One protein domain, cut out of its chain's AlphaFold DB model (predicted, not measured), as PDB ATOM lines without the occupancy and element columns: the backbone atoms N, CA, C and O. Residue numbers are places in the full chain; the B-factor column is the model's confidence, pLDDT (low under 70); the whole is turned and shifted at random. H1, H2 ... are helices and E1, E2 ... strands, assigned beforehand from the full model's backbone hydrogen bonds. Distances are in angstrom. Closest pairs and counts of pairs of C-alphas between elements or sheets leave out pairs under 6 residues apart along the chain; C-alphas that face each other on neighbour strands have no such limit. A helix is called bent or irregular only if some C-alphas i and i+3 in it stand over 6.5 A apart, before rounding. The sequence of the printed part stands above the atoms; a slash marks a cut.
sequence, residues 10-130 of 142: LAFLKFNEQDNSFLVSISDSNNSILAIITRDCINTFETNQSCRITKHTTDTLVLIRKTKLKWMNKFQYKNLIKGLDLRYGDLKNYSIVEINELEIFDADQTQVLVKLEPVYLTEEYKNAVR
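Overview. This is residues 10 to 130 of the 142 residues of the protein "Telomere replication protein EST3" of Wickerhamomyces ciferrii (strain ATCC 14091 / BCRC 22168 / CBS 111 / JCM 3599 / NBRC 0793 / NRRL Y-1031 F-60-10) (UniProt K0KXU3). A single, strongly twisted sheet of five strands is folded back on itself, with E1 and E2 facing the long, sharply bent strands E5 and E4, and E3 as the hinge between the two leaves. H1 packs along E5, H2 packs at the end of E5 where that strand begins, and a long unnamed tail, residues 106 to 122, runs from the end of E5 past E3 to the small helix H3, which is off the sheet. The printed part has 121 residues, with three named helices and five named strands in the order E1 E2 E3 H1 E4 H2 E5 H3; the class is mixed, helices and strands. The sheet is mixed, in the order E1 E2 E3 E5 E4. The whole is compact, with a radius of gyration of the C-alphas of 14.5 A, and spans 43 by 33 by 25 A.

Along the chain. Start with the sheet and find C-alpha 10 at (17.280, 41.169, -16.619), where E1 begins; it runs over residues 10 to 16, 16.7 A long. E2, residues 21 to 27, measures 18.5 A, and E3, residues 31 to 37, measures 18.4 A. Next look for E4, residues 61 to 73, which starts at C-alpha 61 at (24.650, 40.720, -18.415), spans 30.1 A and bends by 84 degrees at residue 65. E5, residues 93 to 105, spans 32.4 A and bends by 72 degrees at residue 101. The longest helix is H1, residues 39 to 49, 15.2 A from first to last C-alpha. H2, residues 74 to 80, is 9.9 A long, and H3, residues 123 to 128, is 8.5 A long and ends at C-alpha 128 at (12.428, 30.126, 4.674).

Arrangement. E1, E2 and E3 form a meander, each strand the antiparallel neighbour of the one before, and E1 and E2 are a hairpin, as are E2 and E3. Between E1 and E2, at 157 degrees, look at N 11 and O 25, 2.8 A apart; between E2 and E3, at 161 degrees, look at N 24 and O 35, 2.8 A. E3 and E5 are parallel, with N 36 and O 97 at 2.8 A. E5 and E4 are antiparallel at 163 degrees, with N 63 and O 103 at 2.8 A and N 70 and O 96 at 2.8 A. In this folded sheet, one sheet bent back into two leaves that face each other, E1 and E2 face E5 and E4 with 13 pairs of C-alphas within 11 A. The edge strands are E1 and E4; their closest C-alphas, those of Leu 10 and Val 62, are 6.9 A apart. H1 is on the sheet at a height of 7.6 A, over E5, and runs along the strands, at 2 degrees to E5 on the local plane; the closest C-alphas are those of Cys 41 and Asn 100, 4.8 A. H2 is on the sheet too, its closest C-alpha pair with E5 being Lys 74 and Asn 93 at 5.9 A. H3 is not on the sheet, but only just, with 4 pairs of C-alphas within 10 A. H1, H2 and H3 have every O i to N i+4 pair within hydrogen-bond range.

Size, cuts and confidence. The two C-alphas farthest apart, those of Ser 50 and Arg 130, are 43.7 A from each other. The printed part has no cut. The long links are H1 to E4, H2 to E5 and E5 to H3; in the last, residues 117 to 118 pair in parallel with residues 31 to 32 of E3. The mean pLDDT of the printed part is 86.8, and you will find values under 70 at residues 56 to 60, residues 106 to 115 and residue 130.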
ATOM      1  N   LEU A  10      18.214  40.129 -17.042       81.31
ATOM      2  CA  LEU A  10      17.280  41.169 -16.619       81.31
ATOM      3  C   LEU A  10      16.154  41.350 -17.645       81.31
ATOM      4  O   LEU A  10      16.390  41.638 -18.810       81.31
ATOM      5  N   ALA A  11      14.908  41.212 -17.193       85.75
ATOM      6  CA  ALA A  11      13.713  41.369 -18.016       85.75
ATOM      7  C   ALA A  11      12.800  42.465 -17.452       85.75
ATOM      8  O   ALA A  11      12.318  42.365 -16.322       85.75
ATOM      9  N   PHE A  12      12.515  43.498 -18.245       88.06
ATOM     10  CA  PHE A  12      11.597  44.572 -17.857       88.06
ATOM     11  C   PHE A  12      10.143  44.107 -17.925       88.06
ATOM     12  O   PHE A  12       9.691  43.624 -18.959       88.06
ATOM     13  N   LEU A  13       9.400  44.274 -16.827       90.00
ATOM     14  CA  LEU A  13       8.008  43.829 -16.731       90.00
ATOM     15  C   LEU A  13       7.026  44.997 -16.769       90.00
ATOM     16  O   LEU A  13       5.990  44.918 -17.425       90.00
ATOM     17  N   LYS A  14       7.316  46.065 -16.019       93.06
ATOM     18  CA  LYS A  14       6.398  47.196 -15.855       93.06
ATOM     19  C   LYS A  14       7.134  48.451 -15.396       93.06
ATOM     20  O   LYS A  14       7.982  48.381 -14.513       93.06
ATOM     21  N   PHE A  15       6.754  49.600 -15.945       93.81
ATOM     22  CA  PHE A  15       7.144  50.908 -15.420       93.81
ATOM     23  C   PHE A  15       6.156  51.368 -14.339       93.81
ATOM     24  O   PHE A  15       4.942  51.213 -14.498       93.81
ATOM     25  N   ASN A  16       6.663  51.918 -13.239       92.69
ATOM     26  CA  ASN A  16       5.863  52.534 -12.192       92.69
ATOM     27  C   ASN A  16       5.981  54.060 -12.276       92.69
ATOM     28  O   ASN A  16       6.989  54.646 -11.888       92.69
ATOM     29  N   GLU A  17       4.923  54.709 -12.758       90.12
ATOM     30  CA  GLU A  17       4.885  56.165 -12.950       90.12
ATOM     31  C   GLU A  17       4.919  56.953 -11.632       90.12
ATOM     32  O   GLU A  17       5.365  58.097 -11.613       90.12
ATOM     33  N   GLN A  18       4.464  56.361 -10.521       89.75
ATOM     34  CA  GLN A  18       4.366  57.071  -9.239       89.75
ATOM     35  C   GLN A  18       5.739  57.421  -8.659       89.75
ATOM     36  O   GLN A  18       5.907  58.483  -8.062       89.75
ATOM     37  N   ASP A  19       6.714  56.530  -8.826       92.81
ATOM     38  CA  ASP A  19       8.068  56.678  -8.290       92.81
ATOM     39  C   ASP A  19       9.153  56.692  -9.377       92.81
ATOM     40  O   ASP A  19      10.327  56.861  -9.056       92.81
ATOM     41  N   ASN A  20       8.771  56.600 -10.657       94.25
ATOM     42  CA  ASN A  20       9.666  56.471 -11.808       94.25
ATOM     43  C   ASN A  20      10.652  55.303 -11.662       94.25
ATOM     44  O   ASN A  20      11.847  55.459 -11.916       94.25
ATOM     45  N   SER A  21      10.156  54.145 -11.227       96.38
ATOM     46  CA  SER A  21      10.928  52.905 -11.110       96.38
ATOM     47  C   SER A  21      10.507  51.865 -12.148       96.38
ATOM     48  O   SER A  21       9.441  51.959 -12.761       96.38
ATOM     49  N   PHE A  22      11.335  50.837 -12.338       95.44
ATOM     50  CA  PHE A  22      10.966  49.666 -13.134       95.44
ATOM     51  C   PHE A  22      10.820  48.437 -12.250       95.44
ATOM     52  O   PHE A  22      11.735  48.088 -11.509       95.44
ATOM     53  N   LEU A  23       9.699  47.734 -12.394       95.12
ATOM     54  CA  LEU A  23       9.570  46.350 -11.971       95.12
ATOM     55  C   LEU A  23      10.197  45.461 -13.046       95.12
ATOM     56  O   LEU A  23       9.802  45.502 -14.217       95.12
ATOM     57  N   VAL A  24      11.149  44.641 -12.627       92.81
ATOM     58  CA  VAL A  24      11.895  43.724 -13.483       92.81
ATOM     59  C   VAL A  24      11.899  42.320 -12.882       92.81
ATOM     60  O   VAL A  24      11.675  42.134 -11.685       92.81
ATOM     61  N   SER A  25      12.154  41.320 -13.715       91.00
ATOM     62  CA  SER A  25      12.588  39.996 -13.281       91.00
ATOM     63  C   SER A  25      14.094  39.927 -13.465       91.00
ATOM     64  O   SER A  25      14.573  40.169 -14.571       91.00
ATOM     65  N   ILE A  26      14.829  39.599 -12.408       90.00
ATOM     66  CA  ILE A  26      16.240  39.225 -12.522       90.00
ATOM     67  C   ILE A  26      16.366  37.724 -12.333       90.00
ATOM     68  O   ILE A  26      15.646  37.148 -11.519       90.00
ATOM     69  N   SER A  27      17.259  37.093 -13.079       87.62
ATOM     70  CA  SER A  27      17.475  35.653 -12.968       87.62
ATOM     71  C   SER A  27      18.948  35.363 -12.843       87.62
ATOM     72  O   SER A  27      19.729  35.962 -13.568       87.62
ATOM     73  N   ASP A  28      19.308  34.476 -11.926       85.88
ATOM     74  CA  ASP A  28      20.662  33.952 -11.801       85.88
ATOM     75  C   ASP A  28      20.793  32.653 -12.619       85.88
ATOM     76  O   ASP A  28      20.047  32.442 -13.572       85.88
ATOM     77  N   SER A  29      21.732  31.765 -12.292       83.19
ATOM     78  CA  SER A  29      21.855  30.481 -12.999       83.19
ATOM     79  C   SER A  29      20.790  29.439 -12.619       83.19
ATOM     80  O   SER A  29      20.679  28.424 -13.303       83.19
ATOM     81  N   ASN A  30      20.015  29.659 -11.553       85.56
ATOM     82  CA  ASN A  30      19.112  28.667 -10.962       85.56
ATOM     83  C   ASN A  30      17.647  29.121 -10.965       85.56
ATOM     84  O   ASN A  30      16.750  28.345 -11.293       85.56
ATOM     85  N   ASN A  31      17.388  30.370 -10.589       90.50
ATOM     86  CA  ASN A  31      16.060  30.898 -10.337       90.50
ATOM     87  C   ASN A  31      15.904  32.341 -10.818       90.50
ATOM     88  O   ASN A  31      16.864  33.061 -11.080       90.50
ATOM     89  N   SER A  32      14.650  32.784 -10.885       91.31
ATOM     90  CA  SER A  32      14.300  34.187 -11.098       91.31
ATOM     91  C   SER A  32      13.631  34.804  -9.871       91.31
ATOM     92  O   SER A  32      12.937  34.139  -9.105       91.31
ATOM     93  N   ILE A  33      13.829  36.099  -9.653       93.31
ATOM     94  CA  ILE A  33      13.208  36.865  -8.573       93.31
ATOM     95  C   ILE A  33      12.766  38.228  -9.105       93.31
ATOM     96  O   ILE A  33      13.384  38.801 -10.002       93.31
ATOM     97  N   LEU A  34      11.677  38.766  -8.552       94.75
ATOM     98  CA  LEU A  34      11.262  40.120  -8.888       94.75
ATOM     99  C   LEU A  34      12.168  41.142  -8.208       94.75
ATOM    100  O   LEU A  34      12.489  41.037  -7.019       94.75
ATOM    101  N   ALA A  35      12.506  42.174  -8.966       95.50
ATOM    102  CA  ALA A  35      13.288  43.293  -8.497       95.50
ATOM    103  C   ALA A  35      12.683  44.629  -8.933       95.50
ATOM    104  O   ALA A  35      11.924  44.713  -9.898       95.50
ATOM    105  N   ILE A  36      13.026  45.684  -8.206       96.94
ATOM    106  CA  ILE A  36      12.687  47.065  -8.520       96.94
ATOM    107  C   ILE A  36      13.996  47.793  -8.798       96.94
ATOM    108  O   ILE A  36      14.843  47.887  -7.911       96.94
ATOM    109  N   ILE A  37      14.152  48.324 -10.007       96.12
ATOM    110  CA  ILE A  37      15.214  49.280 -10.316       96.12
ATOM    111  C   ILE A  37      14.724  50.655  -9.875       96.12
ATOM    112  O   ILE A  37      13.737  51.164 -10.415       96.12
ATOM    113  N   THR A  38      15.386  51.245  -8.880       97.56
ATOM    114  CA  THR A  38      14.972  52.539  -8.329       97.56
ATOM    115  C   THR A  38      15.218  53.680  -9.309       97.56
ATOM    116  O   THR A  38      16.089  53.606 -10.176       97.56
ATOM    117  N   ARG A  39      14.492  54.786  -9.127       97.00
ATOM    118  CA  ARG A  39      14.710  56.026  -9.882       97.00
ATOM    119  C   ARG A  39      16.156  56.509  -9.813       97.00
ATOM    120  O   ARG A  39      16.702  56.935 -10.824       97.00
ATOM    121  N   ASP A  40      16.770  56.432  -8.636       96.56
ATOM    122  CA  ASP A  40      18.158  56.856  -8.446       96.56
ATOM    123  C   ASP A  40      19.110  55.984  -9.268       96.56
ATOM    124  O   ASP A  40      19.955  56.515  -9.984       96.56
ATOM    125  N   CYS A  41      18.902  54.661  -9.264       96.25
ATOM    126  CA  CYS A  41      19.662  53.733 -10.098       96.25
ATOM    127  C   CYS A  41      19.529  54.072 -11.591       96.25
ATOM    128  O   CYS A  41      20.527  54.088 -12.310       96.25
ATOM    129  N   ILE A  42      18.305  54.364 -12.050       95.56
ATOM    130  CA  ILE A  42      18.030  54.751 -13.441       95.56
ATOM    131  C   ILE A  42      18.774  56.044 -13.772       95.56
ATOM    132  O   ILE A  42      19.548  56.071 -14.720       95.56
ATOM    133  N   ASN A  43      18.607  57.095 -12.970       95.56
ATOM    134  CA  ASN A  43      19.237  58.391 -13.221       95.56
ATOM    135  C   ASN A  43      20.766  58.288 -13.268       95.56
ATOM    136  O   ASN A  43      21.391  58.869 -14.155       95.56
ATOM    137  N   THR A  44      21.372  57.550 -12.333       95.38
ATOM    138  CA  THR A  44      22.821  57.328 -12.314       95.38
ATOM    139  C   THR A  44      23.277  56.585 -13.564       95.38
ATOM    140  O   THR A  44      24.235  57.017 -14.204       95.38
ATOM    141  N   PHE A  45      22.577  55.518 -13.958       93.12
ATOM    142  CA  PHE A  45      22.894  54.786 -15.182       93.12
ATOM    143  C   PHE A  45      22.781  55.678 -16.424       93.12
ATOM    144  O   PHE A  45      23.738  55.784 -17.188       93.12
ATOM    145  N   GLU A  46      21.643  56.353 -16.613       93.88
ATOM    146  CA  GLU A  46      21.378  57.149 -17.818       93.88
ATOM    147  C   GLU A  46      22.324  58.353 -17.929       93.88
ATOM    148  O   GLU A  46      22.725  58.715 -19.033       93.88
ATOM    149  N   THR A  47      22.744  58.929 -16.796       94.75
ATOM    150  CA  THR A  47      23.757  59.996 -16.761       94.75
ATOM    151  C   THR A  47      25.130  59.471 -17.175       94.75
ATOM    152  O   THR A  47      25.805  60.093 -17.992       94.75
ATOM    153  N   ASN A  48      25.542  58.318 -16.642       92.19
ATOM    154  CA  ASN A  48      26.873  57.766 -16.893       92.19
ATOM    155  C   ASN A  48      27.012  57.187 -18.307       92.19
ATOM    156  O   ASN A  48      28.057  57.334 -18.930       92.19
ATOM    157  N   GLN A  49      25.964  56.534 -18.813       89.25
ATOM    158  CA  GLN A  49      25.984  55.815 -20.092       89.25
ATOM    159  C   GLN A  49      25.378  56.619 -21.250       89.25
ATOM    160  O   GLN A  49      25.445  56.191 -22.400       89.25
ATOM    161  N   SER A  50      24.785  57.789 -20.973       91.00
ATOM    162  CA  SER A  50      24.138  58.651 -21.978       91.00
ATOM    163  C   SER A  50      23.088  57.922 -22.835       91.00
ATOM    164  O   SER A  50      22.864  58.250 -24.002       91.00
ATOM    165  N   CYS A  51      22.428  56.910 -22.268       90.00
ATOM    166  CA  CYS A  51      21.414  56.100 -22.936       90.00
ATOM    167  C   CYS A  51      20.308  55.687 -21.956       90.00
ATOM    168  O   CYS A  51      20.470  55.807 -20.745       90.00
ATOM    169  N   ARG A  52      19.165  55.219 -22.475       90.44
ATOM    170  CA  ARG A  52      18.073  54.710 -21.632       90.44
ATOM    171  C   ARG A  52      18.436  53.343 -21.070       90.44
ATOM    172  O   ARG A  52      18.886  52.488 -21.822       90.44
ATOM    173  N   ILE A  53      18.120  53.094 -19.801       88.00
ATOM    174  CA  ILE A  53      18.376  51.790 -19.161       88.00
ATOM    175  C   ILE A  53      17.589  50.630 -19.789       88.00
ATOM    176  O   ILE A  53      17.932  49.471 -19.616       88.00
ATOM    177  N   THR A  54      16.520  50.921 -20.526       87.31
ATOM    178  CA  THR A  54      15.740  49.923 -21.273       87.31
ATOM    179  C   THR A  54      16.295  49.660 -22.676       87.31
ATOM    180  O   THR A  54      15.819  48.770 -23.378       87.31
ATOM    181  N   LYS A  55      17.270  50.456 -23.127       80.81
ATOM    182  CA  LYS A  55      17.830  50.372 -24.474       80.81
ATOM    183  C   LYS A  55      18.967  49.348 -24.468       80.81
ATOM    184  O   LYS A  55      19.991  49.589 -23.844       80.81
ATOM    185  N   HIS A  56      18.782  48.243 -25.196       61.88
ATOM    186  CA  HIS A  56      19.737  47.126 -25.325       61.88
ATOM    187  C   HIS A  56      19.949  46.295 -24.050       61.88
ATOM    188  O   HIS A  56      21.043  45.811 -23.805       61.88
ATOM    189  N   THR A  57      18.915  46.121 -23.223       64.19
ATOM    190  CA  THR A  57      19.058  45.452 -21.915       64.19
ATOM    191  C   THR A  57      18.261  44.173 -21.736       64.19
ATOM    192  O   THR A  57      18.308  43.563 -20.675       64.19
ATOM    193  N   THR A  58      17.559  43.727 -22.777       59.25
ATOM    194  CA  THR A  58      16.771  42.489 -22.734       59.25
ATOM    195  C   THR A  58      17.610  41.214 -22.801       59.25
ATOM    196  O   THR A  58      17.093  40.161 -22.451       59.25
ATOM    197  N   ASP A  59      18.891  41.306 -23.171       65.81
ATOM    198  CA  ASP A  59      19.789  40.152 -23.330       65.81
ATOM    199  C   ASP A  59      21.220  40.445 -22.843       65.81
ATOM    200  O   ASP A  59      22.167  39.782 -23.255       65.81
ATOM    201  N   THR A  60      21.402  41.455 -21.986       69.31
ATOM    202  CA  THR A  60      22.725  41.832 -21.467       69.31
ATOM    203  C   THR A  60      22.954  41.332 -20.054       69.31
ATOM    204  O   THR A  60      22.031  41.178 -19.249       69.31
ATOM    205  N   LEU A  61      24.226  41.080 -19.752       78.56
ATOM    206  CA  LEU A  61      24.650  40.720 -18.415       78.56
ATOM    207  C   LEU A  61      24.639  41.969 -17.538       78.56
ATOM    208  O   LEU A  61      25.266  42.981 -17.861       78.56
ATOM    209  N   VAL A  62      23.934  41.896 -16.412       84.25
ATOM    210  CA  VAL A  62      23.874  42.997 -15.450       84.25
ATOM    211  C   VAL A  62      24.670  42.661 -14.195       84.25
ATOM    212  O   VAL A  62      24.544  41.580 -13.625       84.25
ATOM    213  N   LEU A  63      25.472  43.612 -13.726       87.69
ATOM    214  CA  LEU A  63      26.139  43.538 -12.433       87.69
ATOM    215  C   LEU A  63      25.388  44.408 -11.435       87.69
ATOM    216  O   LEU A  63      25.370  45.634 -11.544       87.69
ATOM    217  N   ILE A  64      24.790  43.781 -10.428       91.69
ATOM    218  CA  ILE A  64      24.108  44.491  -9.347       91.69
ATOM    219  C   ILE A  64      25.147  44.874  -8.290       91.69
ATOM    220  O   ILE A  64      25.671  44.011  -7.589       91.69
ATOM    221  N   ARG A  65      25.437  46.172  -8.154       92.75
ATOM    222  CA  ARG A  65      26.461  46.683  -7.224       92.75
ATOM    223  C   ARG A  65      25.904  47.012  -5.850       92.75
ATOM    224  O   ARG A  65      26.573  46.805  -4.840       92.75
ATOM    225  N   LYS A  66      24.668  47.514  -5.798       95.62
ATOM    226  CA  LYS A  66      24.019  47.902  -4.544       95.62
ATOM    227  C   LYS A  66      22.564  47.486  -4.540       95.62
ATOM    228  O   LYS A  66      21.773  47.927  -5.373       95.62
ATOM    229  N   THR A  67      22.198  46.683  -3.549       96.38
ATOM    230  CA  THR A  67      20.844  46.151  -3.421       96.38
ATOM    231  C   THR A  67      20.363  46.110  -1.976       96.38
ATOM    232  O   THR A  67      21.159  46.140  -1.036       96.38
ATOM    233  N   LYS A  68      19.044  46.061  -1.799       96.06
ATOM    234  CA  LYS A  68      18.364  45.821  -0.525       96.06
ATOM    235  C   LYS A  68      17.272  44.782  -0.729       96.06
ATOM    236  O   LYS A  68      16.578  44.804  -1.738       96.06
ATOM    237  N   LEU A  69      17.067  43.913   0.253       94.19
ATOM    238  CA  LEU A  69      15.928  43.001   0.244       94.19
ATOM    239  C   LEU A  69      14.730  43.667   0.925       94.19
ATOM    240  O   LEU A  69      14.825  44.090   2.078       94.19
ATOM    241  N   LYS A  70      13.599  43.757   0.226       93.62
ATOM    242  CA  LYS A  70      12.328  44.249   0.762       93.62
ATOM    243  C   LYS A  70      11.355  43.098   0.943       93.62
ATOM    244  O   LYS A  70      11.094  42.345   0.012       93.62
ATOM    245  N   TRP A  71      10.770  43.004   2.128       92.31
ATOM    246  CA  TRP A  71       9.681  42.074   2.398       92.31
ATOM    247  C   TRP A  71       8.347  42.773   2.184       92.31
ATOM    248  O   TRP A  71       8.079  43.812   2.784       92.31
ATOM    249  N   MET A  72       7.514  42.200   1.325       92.50
ATOM    250  CA  MET A  72       6.171  42.685   1.041       92.50
ATOM    251  C   MET A  72       5.147  41.658   1.488       92.50
ATOM    252  O   MET A  72       5.269  40.474   1.180       92.50
ATOM    253  N   ASN A  73       4.099  42.110   2.165       91.31
ATOM    254  CA  ASN A  73       2.953  41.247   2.411       91.31
ATOM    255  C   ASN A  73       2.180  40.990   1.104       91.31
ATOM    256  O   ASN A  73       2.345  41.687   0.095       91.31
ATOM    257  N   LYS A  74       1.278  40.009   1.133       90.19
ATOM    258  CA  LYS A  74       0.424  39.645  -0.007       90.19
ATOM    259  C   LYS A  74      -0.307  40.832  -0.657       90.19
ATOM    260  O   LYS A  74      -0.452  40.857  -1.876       90.19
ATOM    261  N   PHE A  75      -0.786  41.800   0.125       91.88
ATOM    262  CA  PHE A  75      -1.510  42.958  -0.407       91.88
ATOM    263  C   PHE A  75      -0.581  43.898  -1.187       91.88
ATOM    264  O   PHE A  75      -0.877  44.248  -2.329       91.88
ATOM    265  N   GLN A  76       0.567  44.246  -0.606       92.94
ATOM    266  CA  GLN A  76       1.596  45.063  -1.255       92.94
ATOM    267  C   GLN A  76       2.096  44.403  -2.543       92.94
ATOM    268  O   GLN A  76       2.144  45.050  -3.587       92.94
ATOM    269  N   TYR A  77       2.377  43.100  -2.484       92.19
ATOM    270  CA  TYR A  77       2.796  42.310  -3.634       92.19
ATOM    271  C   TYR A  77       1.766  42.353  -4.774       92.19
ATOM    272  O   TYR A  77       2.108  42.689  -5.904       92.19
ATOM    273  N   LYS A  78       0.484  42.086  -4.481       92.06
ATOM    274  CA  LYS A  78      -0.588  42.122  -5.492       92.06
ATOM    275  C   LYS A  78      -0.735  43.490  -6.155       92.06
ATOM    276  O   LYS A  78      -1.013  43.555  -7.349       92.06
ATOM    277  N   ASN A  79      -0.549  44.568  -5.398       92.06
ATOM    278  CA  ASN A  79      -0.576  45.918  -5.952       92.06
ATOM    279  C   ASN A  79       0.631  46.179  -6.862       92.06
ATOM    280  O   ASN A  79       0.453  46.734  -7.947       92.06
ATOM    281  N   LEU A  80       1.824  45.728  -6.461       92.06
ATOM    282  CA  LEU A  80       3.050  45.852  -7.252       92.06
ATOM    283  C   LEU A  80       2.887  45.190  -8.631       92.06
ATOM    284  O   LEU A  80       3.103  45.831  -9.662       92.06
ATOM    285  N   ILE A  81       2.415  43.941  -8.658       92.38
ATOM    286  CA  ILE A  81       2.260  43.156  -9.894       92.38
ATOM    287  C   ILE A  81       0.935  43.403 -10.635       92.38
ATOM    288  O   ILE A  81       0.634  42.712 -11.606       92.38
ATOM    289  N   LYS A  82       0.111  44.365 -10.195       91.06
ATOM    290  CA  LYS A  82      -1.203  44.631 -10.800       91.06
ATOM    291  C   LYS A  82      -1.068  44.873 -12.307       91.06
ATOM    292  O   LYS A  82      -0.335  45.776 -12.720       91.06
ATOM    293  N   GLY A  83      -1.823  44.104 -13.093       88.06
ATOM    294  CA  GLY A  83      -1.804  44.143 -14.560       88.06
ATOM    295  C   GLY A  83      -0.870  43.121 -15.217       88.06
ATOM    296  O   GLY A  83      -0.845  43.051 -16.439       88.06
ATOM    297  N   LEU A  84      -0.140  42.318 -14.437       88.44
ATOM    298  CA  LEU A  84       0.708  41.229 -14.927       88.44
ATOM    299  C   LEU A  84       0.084  39.866 -14.580       88.44
ATOM    300  O   LEU A  84      -0.402  39.681 -13.462       88.44
ATOM    301  N   ASP A  85       0.128  38.891 -15.496       85.06
ATOM    302  CA  ASP A  85      -0.287  37.499 -15.224       85.06
ATOM    303  C   ASP A  85       0.865  36.700 -14.585       85.06
ATOM    304  O   ASP A  85       1.442  35.797 -15.188       85.06
ATOM    305  N   LEU A  86       1.249  37.076 -13.358       84.06
ATOM    306  CA  LEU A  86       2.269  36.370 -12.572       84.06
ATOM    307  C   LEU A  86       1.610  35.463 -11.529       84.06
ATOM    308  O   LEU A  86       0.911  35.931 -10.627       84.06
ATOM    309  N   ARG A  87       1.870  34.154 -11.616       81.31
ATOM    310  CA  ARG A  87       1.258  33.129 -10.752       81.31
ATOM    311  C   ARG A  87       2.297  32.482  -9.841       81.31
ATOM    312  O   ARG A  87       2.755  31.376 -10.094       81.31
ATOM    313  N   TYR A  88       2.665  33.179  -8.769       83.81
ATOM    314  CA  TYR A  88       3.743  32.777  -7.847       83.81
ATOM    315  C   TYR A  88       3.242  32.138  -6.542       83.81
ATOM    316  O   TYR A  88       3.863  32.264  -5.491       83.81
ATOM    317  N   GLY A  89       2.090  31.466  -6.608       78.81
ATOM    318  CA  GLY A  89       1.441  30.872  -5.440       78.81
ATOM    319  C   GLY A  89       0.915  31.906  -4.439       78.81
ATOM    320  O   GLY A  89       1.046  33.117  -4.629       78.81
ATOM    321  N   ASP A  90       0.279  31.414  -3.375       84.69
ATOM    322  CA  ASP A  90      -0.269  32.246  -2.304       84.69
ATOM    323  C   ASP A  90       0.648  32.229  -1.074       84.69
ATOM    324  O   ASP A  90       0.568  31.335  -0.230       84.69
ATOM    325  N   LEU A  91       1.547  33.209  -0.993       87.62
ATOM    326  CA  LEU A  91       2.503  33.346   0.101       87.62
ATOM    327  C   LEU A  91       2.085  34.473   1.046       87.62
ATOM    328  O   LEU A  91       1.466  35.463   0.652       87.62
ATOM    329  N   LYS A  92       2.460  34.342   2.323       86.62
ATOM    330  CA  LYS A  92       2.224  35.401   3.319       86.62
ATOM    331  C   LYS A  92       3.073  36.638   3.029       86.62
ATOM    332  O   LYS A  92       2.564  37.755   3.104       86.62
ATOM    333  N   ASN A  93       4.342  36.411   2.684       89.19
ATOM    334  CA  ASN A  93       5.318  37.445   2.376       89.19
ATOM    335  C   ASN A  93       6.118  37.078   1.121       89.19
ATOM    336  O   ASN A  93       6.415  35.908   0.875       89.19
ATOM    337  N   TYR A  94       6.495  38.102   0.365       92.31
ATOM    338  CA  TYR A  94       7.294  38.025  -0.849       92.31
ATOM    339  C   TYR A  94       8.538  38.895  -0.671       92.31
ATOM    340  O   TYR A  94       8.429  40.058  -0.283       92.31
ATOM    341  N   SER A  95       9.713  38.344  -0.950       94.19
ATOM    342  CA  SER A  95      10.950  39.101  -1.046       94.19
ATOM    343  C   SER A  95      11.047  39.737  -2.425       94.19
ATOM    344  O   SER A  95      10.948  39.046  -3.441       94.19
ATOM    345  N   ILE A  96      11.275  41.039  -2.454       95.19
ATOM    346  CA  ILE A  96      11.529  41.822  -3.656       95.19
ATOM    347  C   ILE A  96      12.907  42.452  -3.507       95.19
ATOM    348  O   ILE A  96      13.233  43.012  -2.458       95.19
ATOM    349  N   VAL A  97      13.723  42.359  -4.547       96.44
ATOM    350  CA  VAL A  97      15.065  42.949  -4.558       96.44
ATOM    351  C   VAL A  97      14.957  44.409  -4.991       96.44
ATOM    352  O   VAL A  97      14.404  44.704  -6.037       96.44
ATOM    353  N   GLU A  98      15.470  45.349  -4.213       97.31
ATOM    354  CA  GLU A  98      15.548  46.759  -4.596       97.31
ATOM    355  C   GLU A  98      16.964  47.097  -5.059       97.31
ATOM    356  O   GLU A  98      17.896  47.164  -4.253       97.31
ATOM    357  N   ILE A  99      17.112  47.348  -6.354       96.75
ATOM    358  CA  ILE A  99      18.382  47.645  -7.009       96.75
ATOM    359  C   ILE A  99      18.598  49.156  -6.999       96.75
ATOM    360  O   ILE A  99      17.837  49.915  -7.597       96.75
ATOM    361  N   ASN A 100      19.647  49.578  -6.298       96.69
ATOM    362  CA  ASN A 100      20.022  50.979  -6.125       96.69
ATOM    363  C   ASN A 100      21.199  51.384  -7.021       96.69
ATOM    364  O   ASN A 100      21.375  52.567  -7.285       96.69
ATOM    365  N   GLU A 101      22.009  50.418  -7.454       94.44
ATOM    366  CA  GLU A 101      23.117  50.634  -8.382       94.44
ATOM    367  C   GLU A 101      23.344  49.358  -9.194       94.44
ATOM    368  O   GLU A 101      23.443  48.264  -8.620       94.44
ATOM    369  N   LEU A 102      23.434  49.505 -10.515       92.19
ATOM    370  CA  LEU A 102      23.761  48.429 -11.441       92.19
ATOM    371  C   LEU A 102      24.663  48.930 -12.567       92.19
ATOM    372  O   LEU A 102      24.653  50.112 -12.910       92.19
ATOM    373  N   GLU A 103      25.394  48.000 -13.160       88.62
ATOM    374  CA  GLU A 103      26.167  48.185 -14.382       88.62
ATOM    375  C   GLU A 103      25.720  47.158 -15.421       88.62
ATOM    376  O   GLU A 103      25.227  46.084 -15.074       88.62
ATOM    377  N   ILE A 104      25.869  47.502 -16.697       84.81
ATOM    378  CA  ILE A 104      25.431  46.669 -17.816       84.81
ATOM    379  C   ILE A 104      26.643  46.362 -18.677       84.81
ATOM    380  O   ILE A 104      27.336  47.276 -19.124       84.81
ATOM    381  N   PHE A 105      26.884  45.077 -18.898       78.56
ATOM    382  CA  PHE A 105      27.958  44.570 -19.732       78.56
ATOM    383  C   PHE A 105      27.368  44.094 -21.060       78.56
ATOM    384  O   PHE A 105      26.646  43.100 -21.117       78.56
ATOM    385  N   ASP A 106      27.690  44.822 -22.128       68.06
ATOM    386  CA  ASP A 106      27.224  44.552 -23.499       68.06
ATOM    387  C   ASP A 106      28.198  43.653 -24.293       68.06
ATOM    388  O   ASP A 106      28.052  43.466 -25.495       68.06
ATOM    389  N   ALA A 107      29.233  43.113 -23.636       59.34
ATOM    390  CA  ALA A 107      30.281  42.342 -24.309       59.34
ATOM    391  C   ALA A 107      29.819  40.939 -24.744       59.34
ATOM    392  O   ALA A 107      30.306  40.441 -25.752       59.34
ATOM    393  N   ASP A 108      28.858  40.345 -24.029       56.88
ATOM    394  CA  ASP A 108      28.330  39.007 -24.305       56.88
ATOM    395  C   ASP A 108      26.806  39.004 -24.152       56.88
ATOM    396  O   ASP A 108      26.261  38.654 -23.100       56.88
ATOM    397  N   GLN A 109      26.096  39.397 -25.214       57.69
ATOM    398  CA  GLN A 109      24.653  39.181 -25.298       57.69
ATOM    399  C   GLN A 109      24.380  37.682 -25.450       57.69
ATOM    400  O   GLN A 109      24.339  37.143 -26.555       57.69
ATOM    401  N   THR A 110      24.235  36.988 -24.324       59.12
ATOM    402  CA  THR A 110      23.848  35.578 -24.308       59.12
ATOM    403  C   THR A 110      22.416  35.486 -23.830       59.12
ATOM    404  O   THR A 110      22.122  35.680 -22.650       59.12
ATOM    405  N   GLN A 111      21.513  35.167 -24.753       58.66
ATOM    406  CA  GLN A 111      20.127  34.922 -24.405       58.66
ATOM    407  C   GLN A 111      20.056  33.736 -23.435       58.66
ATOM    408  O   GLN A 111      20.492  32.625 -23.750       58.66
ATOM    409  N   VAL A 112      19.476  33.949 -22.254       58.88
ATOM    410  CA  VAL A 112      19.131  32.839 -21.364       58.88
ATOM    411  C   VAL A 112      17.932  32.121 -21.985       58.88
ATOM    412  O   VAL A 112      16.784  32.514 -21.805       58.88
ATOM    413  N   LEU A 113      18.206  31.068 -22.759       59.72
ATOM    414  CA  LEU A 113      17.192  30.270 -23.468       59.72
ATOM    415  C   LEU A 113      16.323  29.414 -22.529       59.72
ATOM    416  O   LEU A 113      15.375  28.765 -22.973       59.72
ATOM    417  N   VAL A 114      16.638  29.395 -21.233       61.84
ATOM    418  CA  VAL A 114      15.921  28.613 -20.226       61.84
ATOM    419  C   VAL A 114      15.014  29.534 -19.423       61.84
ATOM    420  O   VAL A 114      15.463  30.481 -18.783       61.84
ATOM    421  N   LYS A 115      13.716  29.231 -19.411       66.44
ATOM    422  CA  LYS A 115      12.776  29.883 -18.501       66.44
ATOM    423  C   LYS A 115      13.051  29.393 -17.078       66.44
ATOM    424  O   LYS A 115      12.612  28.308 -16.707       66.44
ATOM    425  N   LEU A 116      13.787  30.188 -16.309       81.38
ATOM    426  CA  LEU A 116      14.150  29.857 -14.935       81.38
ATOM    427  C   LEU A 116      12.944  29.949 -14.001       81.38
ATOM    428  O   LEU A 116      12.119  30.865 -14.101       81.38
ATOM    429  N   GLU A 117      12.854  28.995 -13.077       87.12
ATOM    430  CA  GLU A 117      11.764  28.937 -12.112       87.12
ATOM    431  C   GLU A 117      11.852  30.122 -11.130       87.12
ATOM    432  O   GLU A 117      12.916  30.362 -10.551       87.12
ATOM    433  N   PRO A 118      10.757  30.872 -10.911       90.56
ATOM    434  CA  PRO A 118      10.719  31.908  -9.890       90.56
ATOM    435  C   PRO A 118      10.975  31.340  -8.490       90.56
ATOM    436  O   PRO A 118      10.321  30.375  -8.095       90.56
ATOM    437  N   VAL A 119      11.819  31.999  -7.689       92.50
ATOM    438  CA  VAL A 119      12.149  31.587  -6.308       92.50
ATOM    439  C   VAL A 119      10.908  31.365  -5.445       92.50
ATOM    440  O   VAL A 119      10.894  30.519  -4.567       92.50
ATOM    441  N   TYR A 120       9.820  32.085  -5.715       91.75
ATOM    442  CA  TYR A 120       8.567  31.981  -4.965       91.75
ATOM    443  C   TYR A 120       7.890  30.607  -5.074       91.75
ATOM    444  O   TYR A 120       7.042  30.269  -4.244       91.75
ATOM    445  N   LEU A 121       8.230  29.827  -6.103       91.19
ATOM    446  CA  LEU A 121       7.690  28.490  -6.327       91.19
ATOM    447  C   LEU A 121       8.527  27.391  -5.666       91.19
ATOM    448  O   LEU A 121       7.984  26.304  -5.452       91.19
ATOM    449  N   THR A 122       9.766  27.679  -5.260       91.50
ATOM    450  CA  THR A 122      10.670  26.682  -4.673       91.50
ATOM    451  C   THR A 122      10.289  26.350  -3.230       91.50
ATOM    452  O   THR A 122       9.770  27.188  -2.479       91.50
ATOM    453  N   GLU A 123      10.515  25.102  -2.819       89.88
ATOM    454  CA  GLU A 123      10.199  24.660  -1.457       89.88
ATOM    455  C   GLU A 123      11.154  25.273  -0.432       89.88
ATOM    456  O   GLU A 123      10.734  25.635   0.667       89.88
ATOM    457  N   GLU A 124      12.418  25.470  -0.802       89.00
ATOM    458  CA  GLU A 124      13.440  26.134   0.005       89.00
ATOM    459  C   GLU A 124      12.977  27.531   0.404       89.00
ATOM    460  O   GLU A 124      12.970  27.880   1.588       89.00
ATOM    461  N   TYR A 125      12.507  28.310  -0.574       89.81
ATOM    462  CA  TYR A 125      11.988  29.641  -0.321       89.81
ATOM    463  C   TYR A 125      10.741  29.569   0.557       89.81
ATOM    464  O   TYR A 125      10.709  30.191   1.618       89.81
ATOM    465  N   LYS A 126       9.739  28.753   0.193       89.00
ATOM    466  CA  LYS A 126       8.503  28.590   0.983       89.00
ATOM    467  C   LYS A 126       8.771  28.190   2.431       89.00
ATOM    468  O   LYS A 126       8.005  28.597   3.302       89.00
ATOM    469  N   ASN A 127       9.816  27.408   2.691       85.56
ATOM    470  CA  ASN A 127      10.252  27.013   4.028       85.56
ATOM    471  C   ASN A 127      10.928  28.166   4.779       85.56
ATOM    472  O   ASN A 127      10.646  28.348   5.964       85.56
ATOM    473  N   ALA A 128      11.738  28.976   4.095       83.44
ATOM    474  CA  ALA A 128      12.428  30.126   4.674       83.44
ATOM    475  C   ALA A 128      11.486  31.291   5.032       83.44
ATOM    476  O   ALA A 128      11.666  31.926   6.068       83.44
ATOM    477  N   VAL A 129      10.449  31.562   4.226       79.81
ATOM    478  CA  VAL A 129       9.466  32.637   4.507       79.81
ATOM    479  C   VAL A 129       8.355  32.249   5.477       79.81
ATOM    480  O   VAL A 129       7.442  33.050   5.729       79.81
ATOM    481  N   ARG A 130       8.383  31.032   6.035       65.19
ATOM    482  CA  ARG A 130       7.400  30.656   7.053       65.19
ATOM    483  C   ARG A 130       7.532  31.633   8.223       65.19
ATOM    484  O   ARG A 130       8.646  31.915   8.655       65.19
TER     485      ARG A 130